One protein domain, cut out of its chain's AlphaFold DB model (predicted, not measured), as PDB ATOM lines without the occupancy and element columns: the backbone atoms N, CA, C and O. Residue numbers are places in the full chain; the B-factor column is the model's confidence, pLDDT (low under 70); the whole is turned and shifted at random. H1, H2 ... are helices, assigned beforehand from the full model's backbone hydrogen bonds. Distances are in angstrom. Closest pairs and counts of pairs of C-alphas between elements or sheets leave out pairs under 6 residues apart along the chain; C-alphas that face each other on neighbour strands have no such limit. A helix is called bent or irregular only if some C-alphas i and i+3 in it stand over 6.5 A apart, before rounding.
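This is residues 203 to 300 of the 505 residues of an uncharacterized protein of bacterium D16-59 (UniProt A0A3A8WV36). One long helix, H1, makes the backbone of an elongated model; H3 and H4, side by side, pack slantwise over it, H5 packs by its first residues, and short H2 turns across beyond its last. H6 runs past H1's first residue, and its residues 294 to 298 stick out. The printed part has 98 residues, six named helices in the order H1 to H6 and no named strand: all helix. It is only just loose, close to compact, with radius of gyration of the C-alphas 15.2 A and spans of 53 by 27 by 20 A.

Find C-alpha 203 at (-39.542, -3.701, 6.310); from there H1, residues 203 to 222, runs 27.8 A. Then come H2, residues 226 to 234, irregular with C-alphas 227 and 230 7.8 A apart; H3, residues 238 to 246; H4, residues 259 to 270, 17.2 A; H5, residues 274 to 281; and H6, residues 286 to 298, 18.1 A, which ends with C-alpha 298 at (-46.322, -14.622, 16.671).

Start at the hub, H1. Its residues 212 to 220 touch H3 at a steep tilt of 52 degrees, closest C-alphas Arg 220 and Pro 238, 5.5 A. Residues 204 to 212 touch H4, closest C-alphas Lys 209 and Val 267, 5.9 A. Residues 203 to 208 touch H5, closest C-alphas Val 208 and Tyr 274, 5.8 A. H5 and H6, a hairpin, only just touch, with 3 pairs of C-alphas within 8 A, closest Asp 275 and Thr 286, 7.7 A. In H3 and H6 every O i to N i+4 pair is within hydrogen-bond range; H1 has 14 of 16, H4 7 of 8, H5 2 of 4, and H2 1 of 5, beside 5 of 6 O i to N i+3 pairs.

Look at Ser 233 and Gln 300 for the C-alphas farthest apart, 53.7 A. The printed part has no cut; the link from H3 to H4, residues 247 to 258, is long. No printed residue is under 70 in pLDDT.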
ATOM      1  N   LEU A 203     -38.905  -4.266   7.510       98.25
ATOM      2  CA  LEU A 203     -39.542  -3.701   6.310       98.25
ATOM      3  C   LEU A 203     -38.531  -2.961   5.420       98.25
ATOM      4  O   LEU A 203     -38.570  -3.082   4.195       98.25
ATOM      5  N   LYS A 204     -37.606  -2.212   6.030       98.19
ATOM      6  CA  LYS A 204     -36.547  -1.511   5.302       98.19
ATOM      7  C   LYS A 204     -35.570  -2.481   4.634       98.19
ATOM      8  O   LYS A 204     -35.292  -2.326   3.451       98.19
ATOM      9  N   GLU A 205     -35.028  -3.448   5.369       97.06
ATOM     10  CA  GLU A 205     -33.981  -4.333   4.842       97.06
ATOM     11  C   GLU A 205     -34.550  -5.412   3.905       97.06
ATOM     12  O   GLU A 205     -34.017  -5.619   2.819       97.06
ATOM     13  N   GLU A 206     -35.649  -6.070   4.283       95.38
ATOM     14  CA  GLU A 206     -36.170  -7.239   3.561       95.38
ATOM     15  C   GLU A 206     -37.119  -6.904   2.411       95.38
ATOM     16  O   GLU A 206     -37.372  -7.772   1.579       95.38
ATOM     17  N   ILE A 207     -37.673  -5.688   2.365       97.06
ATOM     18  CA  ILE A 207     -38.538  -5.250   1.261       97.06
ATOM     19  C   ILE A 207     -37.870  -4.110   0.510       97.06
ATOM     20  O   ILE A 207     -37.484  -4.286  -0.637       97.06
ATOM     21  N   VAL A 208     -37.710  -2.950   1.153       97.88
ATOM     22  CA  VAL A 208     -37.294  -1.727   0.452       97.88
ATOM     23  C   VAL A 208     -35.906  -1.873  -0.165       97.88
ATOM     24  O   VAL A 208     -35.725  -1.633  -1.354       97.88
ATOM     25  N   LYS A 209     -34.920  -2.273   0.638       98.06
ATOM     26  CA  LYS A 209     -33.537  -2.418   0.191       98.06
ATOM     27  C   LYS A 209     -33.362  -3.601  -0.757       98.06
ATOM     28  O   LYS A 209     -32.683  -3.441  -1.762       98.06
ATOM     29  N   ALA A 210     -33.971  -4.748  -0.448       96.25
ATOM     30  CA  ALA A 210     -33.902  -5.937  -1.296       96.25
ATOM     31  C   ALA A 210     -34.441  -5.659  -2.710       96.25
ATOM     32  O   ALA A 210     -33.762  -5.934  -3.690       96.25
ATOM     33  N   GLU A 211     -35.606  -5.023  -2.816       96.38
ATOM     34  CA  GLU A 211     -36.187  -4.670  -4.112       96.38
ATOM     35  C   GLU A 211     -35.333  -3.646  -4.870       96.38
ATOM     36  O   GLU A 211     -35.047  -3.804  -6.052       96.38
ATOM     37  N   LEU A 212     -34.890  -2.583  -4.191       96.94
ATOM     38  CA  LEU A 212     -34.045  -1.570  -4.819       96.94
ATOM     39  C   LEU A 212     -32.710  -2.157  -5.295       96.94
ATOM     40  O   LEU A 212     -32.143  -1.658  -6.265       96.94
ATOM     41  N   GLN A 213     -32.200  -3.193  -4.623       97.38
ATOM     42  CA  GLN A 213     -30.998  -3.912  -5.035       97.38
ATOM     43  C   GLN A 213     -31.239  -4.661  -6.350       97.38
ATOM     44  O   GLN A 213     -30.443  -4.512  -7.276       97.38
ATOM     45  N   GLU A 214     -32.353  -5.390  -6.466       94.81
ATOM     46  CA  GLU A 214     -32.749  -6.057  -7.716       94.81
ATOM     47  C   GLU A 214     -32.941  -5.044  -8.858       94.81
ATOM     48  O   GLU A 214     -32.527  -5.279  -9.994       94.81
ATOM     49  N   GLU A 215     -33.511  -3.876  -8.561       95.31
ATOM     50  CA  GLU A 215     -33.688  -2.811  -9.548       95.31
ATOM     51  C   GLU A 215     -32.367  -2.142  -9.959       95.31
ATOM     52  O   GLU A 215     -32.199  -1.784 -11.126       95.31
ATOM     53  N   LEU A 216     -31.392  -2.022  -9.054       95.88
ATOM     54  CA  LEU A 216     -30.041  -1.580  -9.407       95.88
ATOM     55  C   LEU A 216     -29.322  -2.614 -10.284       95.88
ATOM     56  O   LEU A 216     -28.644  -2.242 -11.242       95.88
ATOM     57  N   GLU A 217     -29.467  -3.903  -9.987       94.69
ATOM     58  CA  GLU A 217     -28.900  -4.988 -10.796       94.69
ATOM     59  C   GLU A 217     -29.509  -5.035 -12.195       94.69
ATOM     60  O   GLU A 217     -28.776  -5.139 -13.178       94.69
ATOM     61  N   TRP A 218     -30.825  -4.849 -12.298       92.94
ATOM     62  CA  TRP A 218     -31.495  -4.676 -13.582       92.94
ATOM     63  C   TRP A 218     -30.969  -3.446 -14.332       92.94
ATOM     64  O   TRP A 218     -30.610  -3.546 -15.500       92.94
ATOM     65  N   VAL A 219     -30.829  -2.294 -13.668       93.31
ATOM     66  CA  VAL A 219     -30.236  -1.103 -14.297       93.31
ATOM     67  C   VAL A 219     -28.814  -1.387 -14.793       93.31
ATOM     68  O   VAL A 219     -28.472  -0.972 -15.895       93.31
ATOM     69  N   ARG A 220     -27.991  -2.124 -14.038       93.38
ATOM     70  CA  ARG A 220     -26.635  -2.514 -14.464       93.38
ATOM     71  C   ARG A 220     -26.637  -3.432 -15.686       93.38
ATOM     72  O   ARG A 220     -25.701  -3.339 -16.480       93.38
ATOM     73  N   SER A 221     -27.631  -4.309 -15.841       90.81
ATOM     74  CA  SER A 221     -27.699  -5.202 -17.005       90.81
ATOM     75  C   SER A 221     -27.944  -4.418 -18.294       90.81
ATOM     76  O   SER A 221     -27.301  -4.696 -19.300       90.81
ATOM     77  N   LEU A 222     -28.753  -3.351 -18.243       89.75
ATOM     78  CA  LEU A 222     -29.023  -2.504 -19.412       89.75
ATOM     79  C   LEU A 222     -27.755  -1.873 -20.007       89.75
ATOM     80  O   LEU A 222     -27.689  -1.641 -21.205       89.75
ATOM     81  N   PHE A 223     -26.732  -1.591 -19.199       89.44
ATOM     82  CA  PHE A 223     -25.478  -1.002 -19.691       89.44
ATOM     83  C   PHE A 223     -24.538  -2.024 -20.350       89.44
ATOM     84  O   PHE A 223     -23.503  -1.631 -20.882       89.44
ATOM     85  N   GLN A 224     -24.871  -3.315 -20.301       87.50
ATOM     86  CA  GLN A 224     -24.072  -4.398 -20.886       87.50
ATOM     87  C   GLN A 224     -24.609  -4.852 -22.248       87.50
ATOM     88  O   GLN A 224     -23.921  -5.575 -22.962       87.50
ATOM     89  N   GLU A 225     -25.818  -4.429 -22.619       84.19
ATOM     90  CA  GLU A 225     -26.493  -4.867 -23.838       84.19
ATOM     91  C   GLU A 225     -26.403  -3.793 -24.930       84.19
ATOM     92  O   GLU A 225     -26.737  -2.623 -24.713       84.19
ATOM     93  N   GLU A 226     -25.967  -4.185 -26.132       83.69
ATOM     94  CA  GLU A 226     -25.783  -3.257 -27.259       83.69
ATOM     95  C   GLU A 226     -27.084  -2.537 -27.652       83.69
ATOM     96  O   GLU A 226     -27.065  -1.358 -28.009       83.69
ATOM     97  N   GLU A 227     -28.228  -3.209 -27.504       85.81
ATOM     98  CA  GLU A 227     -29.562  -2.676 -27.810       85.81
ATOM     99  C   GLU A 227     -29.936  -1.455 -26.950       85.81
ATOM    100  O   GLU A 227     -30.733  -0.607 -27.362       85.81
ATOM    101  N   TYR A 228     -29.319  -1.313 -25.773       83.19
ATOM    102  CA  TYR A 228     -29.584  -0.236 -24.821       83.19
ATOM    103  C   TYR A 228     -28.492   0.841 -24.796       83.19
ATOM    104  O   TYR A 228     -28.496   1.707 -23.917       83.19
ATOM    105  N   GLN A 229     -27.598   0.888 -25.792       82.00
ATOM    106  CA  GLN A 229     -26.548   1.917 -25.877       82.00
ATOM    107  C   GLN A 229     -27.087   3.358 -25.807       82.00
ATOM    108  O   GLN A 229     -26.421   4.240 -25.259       82.00
ATOM    109  N   PHE A 230     -28.316   3.616 -26.268       84.62
ATOM    110  CA  PHE A 230     -28.949   4.935 -26.150       84.62
ATOM    111  C   PHE A 230     -29.102   5.399 -24.690       84.62
ATOM    112  O   PHE A 230     -29.059   6.600 -24.419       84.62
ATOM    113  N   ILE A 231     -29.226   4.479 -23.728       85.25
ATOM    114  CA  ILE A 231     -29.298   4.796 -22.298       85.25
ATOM    115  C   ILE A 231     -27.974   5.400 -21.829       85.25
ATOM    116  O   ILE A 231     -27.978   6.462 -21.202       85.25
ATOM    117  N   SER A 232     -26.853   4.781 -22.212       81.25
ATOM    118  CA  SER A 232     -25.500   5.238 -21.863       81.25
ATOM    119  C   SER A 232     -25.164   6.628 -22.424       81.25
ATOM    120  O   SER A 232     -24.359   7.364 -21.854       81.25
ATOM    121  N   SER A 233     -25.841   7.040 -23.504       83.19
ATOM    122  CA  SER A 233     -25.707   8.390 -24.066       83.19
ATOM    123  C   SER A 233     -26.348   9.475 -23.187       83.19
ATOM    124  O   SER A 233     -25.894  10.621 -23.179       83.19
ATOM    125  N   LYS A 234     -27.393   9.120 -22.423       86.94
ATOM    126  CA  LYS A 234     -28.163  10.036 -21.565       86.94
ATOM    127  C   LYS A 234     -27.736   9.978 -20.097       86.94
ATOM    128  O   LYS A 234     -27.754  11.006 -19.420       86.94
ATOM    129  N   TYR A 235     -27.347   8.803 -19.609       89.50
ATOM    130  CA  TYR A 235     -26.911   8.561 -18.234       89.50
ATOM    131  C   TYR A 235     -25.533   7.910 -18.273       89.50
ATOM    132  O   TYR A 235     -25.373   6.854 -18.872       89.50
ATOM    133  N   LYS A 236     -24.531   8.549 -17.660       87.81
ATOM    134  CA  LYS A 236     -23.132   8.115 -17.790       87.81
ATOM    135  C   LYS A 236     -22.840   6.835 -17.021       87.81
ATOM    136  O   LYS A 236     -22.031   6.031 -17.467       87.81
ATOM    137  N   GLU A 237     -23.470   6.671 -15.863       92.25
ATOM    138  CA  GLU A 237     -23.262   5.530 -14.977       92.25
ATOM    139  C   GLU A 237     -24.615   4.906 -14.577       92.25
ATOM    140  O   GLU A 237     -25.606   5.636 -14.446       92.25
ATOM    141  N   PRO A 238     -24.676   3.586 -14.302       93.75
ATOM    142  CA  PRO A 238     -25.890   2.908 -13.828       93.75
ATOM    143  C   PRO A 238     -26.561   3.616 -12.642       93.75
ATOM    144  O   PRO A 238     -27.774   3.820 -12.638       93.75
ATOM    145  N   LYS A 239     -25.768   4.102 -11.679       95.06
ATOM    146  CA  LYS A 239     -26.254   4.879 -10.526       95.06
ATOM    147  C   LYS A 239     -27.078   6.120 -10.906       95.06
ATOM    148  O   LYS A 239     -27.978   6.491 -10.155       95.06
ATOM    149  N   ASP A 240     -26.786   6.770 -12.036       94.12
ATOM    150  CA  ASP A 240     -27.490   7.981 -12.476       94.12
ATOM    151  C   ASP A 240     -28.888   7.631 -12.997       94.12
ATOM    152  O   ASP A 240     -29.863   8.315 -12.680       94.12
ATOM    153  N   LEU A 241     -28.990   6.537 -13.761       93.50
ATOM    154  CA  LEU A 241     -30.268   6.010 -14.237       93.50
ATOM    155  C   LEU A 241     -31.105   5.465 -13.075       93.50
ATOM    156  O   LEU A 241     -32.297   5.750 -12.977       93.50
ATOM    157  N   PHE A 242     -30.468   4.731 -12.161       95.06
ATOM    158  CA  PHE A 242     -31.108   4.235 -10.948       95.06
ATOM    159  C   PHE A 242     -31.678   5.391 -10.116       95.06
ATOM    160  O   PHE A 242     -32.852   5.377  -9.750       95.06
ATOM    161  N   ALA A 243     -30.888   6.443  -9.892       94.94
ATOM    162  CA  ALA A 243     -31.345   7.642  -9.201       94.94
ATOM    163  C   ALA A 243     -32.512   8.338  -9.910       94.94
ATOM    164  O   ALA A 243     -33.423   8.823  -9.244       94.94
ATOM    165  N   TYR A 244     -32.503   8.374 -11.241       92.06
ATOM    166  CA  TYR A 244     -33.585   8.965 -12.021       92.06
ATOM    167  C   TYR A 244     -34.921   8.232 -11.834       92.06
ATOM    168  O   TYR A 244     -35.951   8.889 -11.691       92.06
ATOM    169  N   TYR A 245     -34.915   6.896 -11.808       90.81
ATOM    170  CA  TYR A 245     -36.147   6.114 -11.653       90.81
ATOM    171  C   TYR A 245     -36.595   5.947 -10.203       90.81
ATOM    172  O   TYR A 245     -37.795   5.959  -9.933       90.81
ATOM    173  N   TYR A 246     -35.649   5.778  -9.282       94.38
ATOM    174  CA  TYR A 246     -35.935   5.284  -7.936       94.38
ATOM    175  C   TYR A 246     -35.686   6.308  -6.829       94.38
ATOM    176  O   TYR A 246     -35.955   6.023  -5.669       94.38
ATOM    177  N   ALA A 247     -35.220   7.525  -7.118       94.12
ATOM    178  CA  ALA A 247     -35.236   8.563  -6.092       94.12
ATOM    179  C   ALA A 247     -36.677   9.025  -5.822       94.12
ATOM    180  O   ALA A 247     -37.316   9.657  -6.660       94.12
ATOM    181  N   TYR A 248     -37.175   8.774  -4.610       89.62
ATOM    182  CA  TYR A 248     -38.501   9.233  -4.192       89.62
ATOM    183  C   TYR A 248     -38.604  10.770  -4.131       89.62
ATOM    184  O   TYR A 248     -39.656  11.357  -4.385       89.62
ATOM    185  N   LYS A 249     -37.501  11.454  -3.803       85.00
ATOM    186  CA  LYS A 249     -37.423  12.919  -3.766       85.00
ATOM    187  C   LYS A 249     -37.125  13.478  -5.159       85.00
ATOM    188  O   LYS A 249     -36.058  13.250  -5.718       85.00
ATOM    189  N   THR A 250     -38.002  14.358  -5.640       74.69
ATOM    190  CA  THR A 250     -38.001  14.946  -6.998       74.69
ATOM    191  C   THR A 250     -36.795  15.828  -7.371       74.69
ATOM    192  O   THR A 250     -36.728  16.323  -8.491       74.69
ATOM    193  N   LYS A 251     -35.836  16.054  -6.461       84.50
ATOM    194  CA  LYS A 251     -34.626  16.877  -6.690       84.50
ATOM    195  C   LYS A 251     -33.323  16.166  -6.315       84.50
ATOM    196  O   LYS A 251     -32.321  16.816  -6.022       84.50
ATOM    197  N   TYR A 252     -33.339  14.842  -6.250       91.62
ATOM    198  CA  TYR A 252     -32.151  14.081  -5.893       91.62
ATOM    199  C   TYR A 252     -31.064  14.170  -6.980       91.62
ATOM    200  O   TYR A 252     -31.361  14.102  -8.169       91.62
ATOM    201  N   SER A 253     -29.797  14.312  -6.572       91.00
ATOM    202  CA  SER A 253     -28.644  14.305  -7.480       91.00
ATOM    203  C   SER A 253     -27.625  13.251  -7.054       91.00
ATOM    204  O   SER A 253     -27.203  13.212  -5.893       91.00
ATOM    205  N   ALA A 254     -27.211  12.431  -8.022       93.31
ATOM    206  CA  ALA A 254     -26.144  11.439  -7.891       93.31
ATOM    207  C   ALA A 254     -24.737  12.025  -8.139       93.31
ATOM    208  O   ALA A 254     -23.730  11.332  -7.984       93.31
ATOM    209  N   LYS A 255     -24.639  13.310  -8.513       92.69
ATOM    210  CA  LYS A 255     -23.373  13.939  -8.904       92.69
ATOM    211  C   LYS A 255     -22.363  13.918  -7.752       92.69
ATOM    212  O   LYS A 255     -22.652  14.397  -6.659       92.69
ATOM    213  N   GLY A 256     -21.161  13.412  -8.034       94.06
ATOM    214  CA  GLY A 256     -20.056  13.351  -7.072       94.06
ATOM    215  C   GLY A 256     -20.176  12.241  -6.022       94.06
ATOM    216  O   GLY A 256     -19.371  12.222  -5.097       94.06
ATOM    217  N   LYS A 257     -21.152  11.334  -6.153       96.44
ATOM    218  CA  LYS A 257     -21.373  10.218  -5.225       96.44
ATOM    219  C   LYS A 257     -20.958   8.883  -5.835       96.44
ATOM    220  O   LYS A 257     -20.996   8.696  -7.057       96.44
ATOM    221  N   THR A 258     -20.581   7.943  -4.976       97.44
ATOM    222  CA  THR A 258     -20.400   6.541  -5.365       97.44
ATOM    223  C   THR A 258     -21.756   5.865  -5.565       97.44
ATOM    224  O   THR A 258     -22.772   6.325  -5.047       97.44
ATOM    225  N   GLU A 259     -21.790   4.757  -6.306       96.69
ATOM    226  CA  GLU A 259     -23.024   3.984  -6.495       96.69
ATOM    227  C   GLU A 259     -23.604   3.491  -5.161       96.69
ATOM    228  O   GLU A 259     -24.799   3.644  -4.929       96.69
ATOM    229  N   GLN A 260     -22.751   3.020  -4.245       97.50
ATOM    230  CA  GLN A 260     -23.174   2.604  -2.905       97.50
ATOM    231  C   GLN A 260     -23.793   3.761  -2.108       97.50
ATOM    232  O   GLN A 260     -24.848   3.596  -1.505       97.50
ATOM    233  N   GLN A 261     -23.182   4.953  -2.142       98.00
ATOM    234  CA  GLN A 261     -23.755   6.137  -1.495       98.00
ATOM    235  C   GLN A 261     -25.116   6.491  -2.093       98.00
ATOM    236  O   GLN A 261     -26.057   6.778  -1.358       98.00
ATOM    237  N   VAL A 262     -25.235   6.448  -3.425       97.88
ATOM    238  CA  VAL A 262     -26.500   6.715  -4.115       97.88
ATOM    239  C   VAL A 262     -27.574   5.717  -3.700       97.88
ATOM    240  O   VAL A 262     -28.689   6.128  -3.378       97.88
ATOM    241  N   PHE A 263     -27.228   4.434  -3.671       98.00
ATOM    242  CA  PHE A 263     -28.110   3.360  -3.251       98.00
ATOM    243  C   PHE A 263     -28.602   3.557  -1.810       98.00
ATOM    244  O   PHE A 263     -29.808   3.640  -1.579       98.00
ATOM    245  N   ASP A 264     -27.686   3.728  -0.854       97.88
ATOM    246  CA  ASP A 264     -28.026   3.887   0.563       97.88
ATOM    247  C   ASP A 264     -28.868   5.146   0.816       97.88
ATOM    248  O   ASP A 264     -29.832   5.123   1.587       97.88
ATOM    249  N   GLU A 265     -28.545   6.258   0.152       97.69
ATOM    250  CA  GLU A 265     -29.330   7.487   0.244       97.69
ATOM    251  C   GLU A 265     -30.743   7.316  -0.318       97.69
ATOM    252  O   GLU A 265     -31.691   7.818   0.288       97.69
ATOM    253  N   ILE A 266     -30.910   6.609  -1.439       97.44
ATOM    254  CA  ILE A 266     -32.225   6.329  -2.027       97.44
ATOM    255  C   ILE A 266     -33.035   5.403  -1.120       97.44
ATOM    256  O   ILE A 266     -34.164   5.751  -0.780       97.44
ATOM    257  N   VAL A 267     -32.453   4.306  -0.623       97.56
ATOM    258  CA  VAL A 267     -33.090   3.427   0.378       97.56
ATOM    259  C   VAL A 267     -33.563   4.241   1.593       97.56
ATOM    260  O   VAL A 267     -34.684   4.075   2.076       97.56
ATOM    261  N   ASN A 268     -32.750   5.189   2.069       96.94
ATOM    262  CA  ASN A 268     -33.108   6.063   3.189       96.94
ATOM    263  C   ASN A 268     -34.252   7.045   2.881       96.94
ATOM    264  O   ASN A 268     -34.921   7.484   3.817       96.94
ATOM    265  N   GLN A 269     -34.512   7.392   1.616       96.81
ATOM    266  CA  GLN A 269     -35.669   8.225   1.254       96.81
ATOM    267  C   GLN A 269     -36.992   7.494   1.484       96.81
ATOM    268  O   GLN A 269     -37.960   8.128   1.899       96.81
ATOM    269  N   TYR A 270     -37.020   6.182   1.243       96.75
ATOM    270  CA  TYR A 270     -38.176   5.330   1.512       96.75
ATOM    271  C   TYR A 270     -38.274   4.933   2.988       96.75
ATOM    272  O   TYR A 270     -39.373   4.759   3.509       96.75
ATOM    273  N   SER A 271     -37.139   4.814   3.689       95.62
ATOM    274  CA  SER A 271     -37.100   4.290   5.059       95.62
ATOM    275  C   SER A 271     -37.749   2.896   5.108       95.62
ATOM    276  O   SER A 271     -37.293   1.998   4.409       95.62
ATOM    277  N   TRP A 272     -38.805   2.694   5.895       96.25
ATOM    278  CA  TRP A 272     -39.574   1.446   5.959       96.25
ATOM    279  C   TRP A 272     -40.856   1.468   5.106       96.25
ATOM    280  O   TRP A 272     -41.594   0.482   5.089       96.25
ATOM    281  N   HIS A 273     -41.142   2.576   4.412       96.69
ATOM    282  CA  HIS A 273     -42.380   2.788   3.661       96.69
ATOM    283  C   HIS A 273     -42.383   2.026   2.332       96.69
ATOM    284  O   HIS A 273     -42.205   2.590   1.248       96.69
ATOM    285  N   TYR A 274     -42.616   0.717   2.411       96.31
ATOM    286  CA  TYR A 274     -42.802  -0.142   1.242       96.31
ATOM    287  C   TYR A 274     -43.989   0.304   0.366       96.31
ATOM    288  O   TYR A 274     -43.993   0.077  -0.839       96.31
ATOM    289  N   ASP A 275     -44.986   0.983   0.941       94.69
ATOM    290  CA  ASP A 275     -46.130   1.544   0.218       94.69
ATOM    291  C   ASP A 275     -45.737   2.729  -0.678       94.69
ATOM    292  O   ASP A 275     -46.379   2.990  -1.699       94.69
ATOM    293  N   TRP A 276     -44.659   3.444  -0.339       95.25
ATOM    294  CA  TRP A 276     -44.083   4.464  -1.217       95.25
ATOM    295  C   TRP A 276     -43.326   3.819  -2.370       95.25
ATOM    296  O   TRP A 276     -43.417   4.306  -3.496       95.25
ATOM    297  N   LEU A 277     -42.638   2.704  -2.110       94.19
ATOM    298  CA  LEU A 277     -41.966   1.926  -3.146       94.19
ATOM    299  C   LEU A 277     -42.965   1.370  -4.166       94.19
ATOM    300  O   LEU A 277     -42.740   1.534  -5.360       94.19
ATOM    301  N   THR A 278     -44.118   0.852  -3.719       93.12
ATOM    302  CA  THR A 278     -45.211   0.394  -4.601       93.12
ATOM    303  C   THR A 278     -45.639   1.456  -5.617       93.12
ATOM    304  O   THR A 278     -45.928   1.125  -6.764       93.12
ATOM    305  N   LYS A 279     -45.646   2.743  -5.244       90.81
ATOM    306  CA  LYS A 279     -46.005   3.836  -6.169       90.81
ATOM    307  C   LYS A 279     -44.978   4.031  -7.288       90.81
ATOM    308  O   LYS A 279     -45.333   4.540  -8.345       90.81
ATOM    309  N   VAL A 280     -43.721   3.658  -7.046       90.50
ATOM    310  CA  VAL A 280     -42.609   3.822  -7.991       90.50
ATOM    311  C   VAL A 280     -42.434   2.561  -8.839       90.50
ATOM    312  O   VAL A 280     -42.389   2.633 -10.067       90.50
ATOM    313  N   THR A 281     -42.391   1.387  -8.217       89.50
ATOM    314  CA  THR A 281     -42.176   0.118  -8.929       89.50
ATOM    315  C   THR A 281     -43.432  -0.369  -9.650       89.50
ATOM    316  O   THR A 281     -43.328  -0.994 -10.709       89.50
ATOM    317  N   ASN A 282     -44.613   0.022  -9.151       88.69
ATOM    318  CA  ASN A 282     -45.924  -0.506  -9.533       88.69
ATOM    319  C   ASN A 282     -46.104  -1.993  -9.160       88.69
ATOM    320  O   ASN A 282     -46.890  -2.698  -9.790       88.69
ATOM    321  N   GLU A 283     -45.388  -2.446  -8.129       91.31
ATOM    322  CA  GLU A 283     -45.493  -3.787  -7.549       91.31
ATOM    323  C   GLU A 283     -46.076  -3.723  -6.130       91.31
ATOM    324  O   GLU A 283     -45.868  -2.760  -5.386       91.31
ATOM    325  N   SER A 284     -46.833  -4.749  -5.738       93.62
ATOM    326  CA  SER A 284     -47.478  -4.808  -4.421       93.62
ATOM    327  C   SER A 284     -46.631  -5.593  -3.425       93.62
ATOM    328  O   SER A 284     -46.498  -6.808  -3.535       93.62
ATOM    329  N   TYR A 285     -46.145  -4.916  -2.383       95.50
ATOM    330  CA  TYR A 285     -45.364  -5.547  -1.309       95.50
ATOM    331  C   TYR A 285     -46.190  -5.876  -0.058       95.50
ATOM    332  O   TYR A 285     -45.654  -6.337   0.950       95.50
ATOM    333  N   THR A 286     -47.509  -5.661  -0.104       95.62
ATOM    334  CA  THR A 286     -48.403  -5.769   1.058       95.62
ATOM    335  C   THR A 286     -48.346  -7.136   1.730       95.62
ATOM    336  O   THR A 286     -48.252  -7.199   2.951       95.62
ATOM    337  N   LYS A 287     -48.355  -8.232   0.963       94.88
ATOM    338  CA  LYS A 287     -48.299  -9.577   1.552       94.88
ATOM    339  C   LYS A 287     -46.963  -9.858   2.247       94.88
ATOM    340  O   LYS A 287     -46.954 -10.424   3.334       94.88
ATOM    341  N   ARG A 288     -45.846  -9.406   1.667       94.69
ATOM    342  CA  ARG A 288     -44.507  -9.536   2.267       94.69
ATOM    343  C   ARG A 288     -44.401  -8.715   3.557       94.69
ATOM    344  O   ARG A 288     -43.861  -9.185   4.551       94.69
ATOM    345  N   ALA A 289     -45.000  -7.523   3.585       96.81
ATOM    346  CA  ALA A 289     -45.100  -6.720   4.803       96.81
ATOM    347  C   ALA A 289     -45.985  -7.389   5.872       96.81
ATOM    348  O   ALA A 289     -45.617  -7.418   7.047       96.81
ATOM    349  N   GLN A 290     -47.123  -7.967   5.473       96.38
ATOM    350  CA  GLN A 290     -47.998  -8.736   6.364       96.38
ATOM    351  C   GLN A 290     -47.287  -9.956   6.952       96.38
ATOM    352  O   GLN A 290     -47.470 -10.227   8.133       96.38
ATOM    353  N   GLU A 291     -46.446 -10.642   6.179       94.75
ATOM    354  CA  GLU A 291     -45.623 -11.758   6.653       94.75
ATOM    355  C   GLU A 291     -44.643 -11.324   7.754       94.75
ATOM    356  O   GLU A 291     -44.593 -11.931   8.823       94.75
ATOM    357  N   LEU A 292     -43.928 -10.212   7.557       94.62
ATOM    358  CA  LEU A 292     -43.018  -9.675   8.577       94.62
ATOM    359  C   LEU A 292     -43.768  -9.250   9.848       94.62
ATOM    360  O   LEU A 292     -43.372  -9.588  10.965       94.62
ATOM    361  N   ALA A 293     -44.901  -8.562   9.692       96.00
ATOM    362  CA  ALA A 293     -45.746  -8.173  10.819       96.00
ATOM    363  C   ALA A 293     -46.324  -9.391  11.561       96.00
ATOM    364  O   ALA A 293     -46.342  -9.406  12.794       96.00
ATOM    365  N   ARG A 294     -46.742 -10.432  10.830       94.75
ATOM    366  CA  ARG A 294     -47.182 -11.722  11.377       94.75
ATOM    367  C   ARG A 294     -46.064 -12.376  12.185       94.75
ATOM    368  O   ARG A 294     -46.306 -12.761  13.323       94.75
ATOM    369  N   SER A 295     -44.847 -12.454  11.646       92.25
ATOM    370  CA  SER A 295     -43.685 -13.028  12.339       92.25
ATOM    371  C   SER A 295     -43.387 -12.307  13.660       92.25
ATOM    372  O   SER A 295     -43.227 -12.946  14.701       92.25
ATOM    373  N   VAL A 296     -43.404 -10.968  13.665       92.62
ATOM    374  CA  VAL A 296     -43.240 -10.168  14.895       92.62
ATOM    375  C   VAL A 296     -44.369 -10.426  15.896       92.62
ATOM    376  O   VAL A 296     -44.113 -10.520  17.096       92.62
ATOM    377  N   LEU A 297     -45.611 -10.550  15.423       93.81
ATOM    378  CA  LEU A 297     -46.770 -10.807  16.274       93.81
ATOM    379  C   LEU A 297     -46.710 -12.195  16.926       93.81
ATOM    380  O   LEU A 297     -46.947 -12.306  18.124       93.81
ATOM    381  N   LEU A 298     -46.367 -13.241  16.172       92.06
ATOM    382  CA  LEU A 298     -46.322 -14.622  16.671       92.06
ATOM    383  C   LEU A 298     -45.234 -14.856  17.726       92.06
ATOM    384  O   LEU A 298     -45.362 -15.767  18.540       92.06
ATOM    385  N   LYS A 299     -44.191 -14.016  17.754       90.44
ATOM    386  CA  LYS A 299     -43.148 -14.033  18.793       90.44
ATOM    387  C   LYS A 299     -43.629 -13.499  20.146       90.44
ATOM    388  O   LYS A 299     -42.943 -13.688  21.146       90.44
ATOM    389  N   GLN A 300     -44.772 -12.816  20.195       91.50
ATOM    390  CA  GLN A 300     -45.340 -12.325  21.447       91.50
ATOM    391  C   GLN A 300     -46.034 -13.459  22.203       91.50
ATOM    392  O   GLN A 300     -46.741 -14.288  21.622       91.50
TER     393      GLN A 300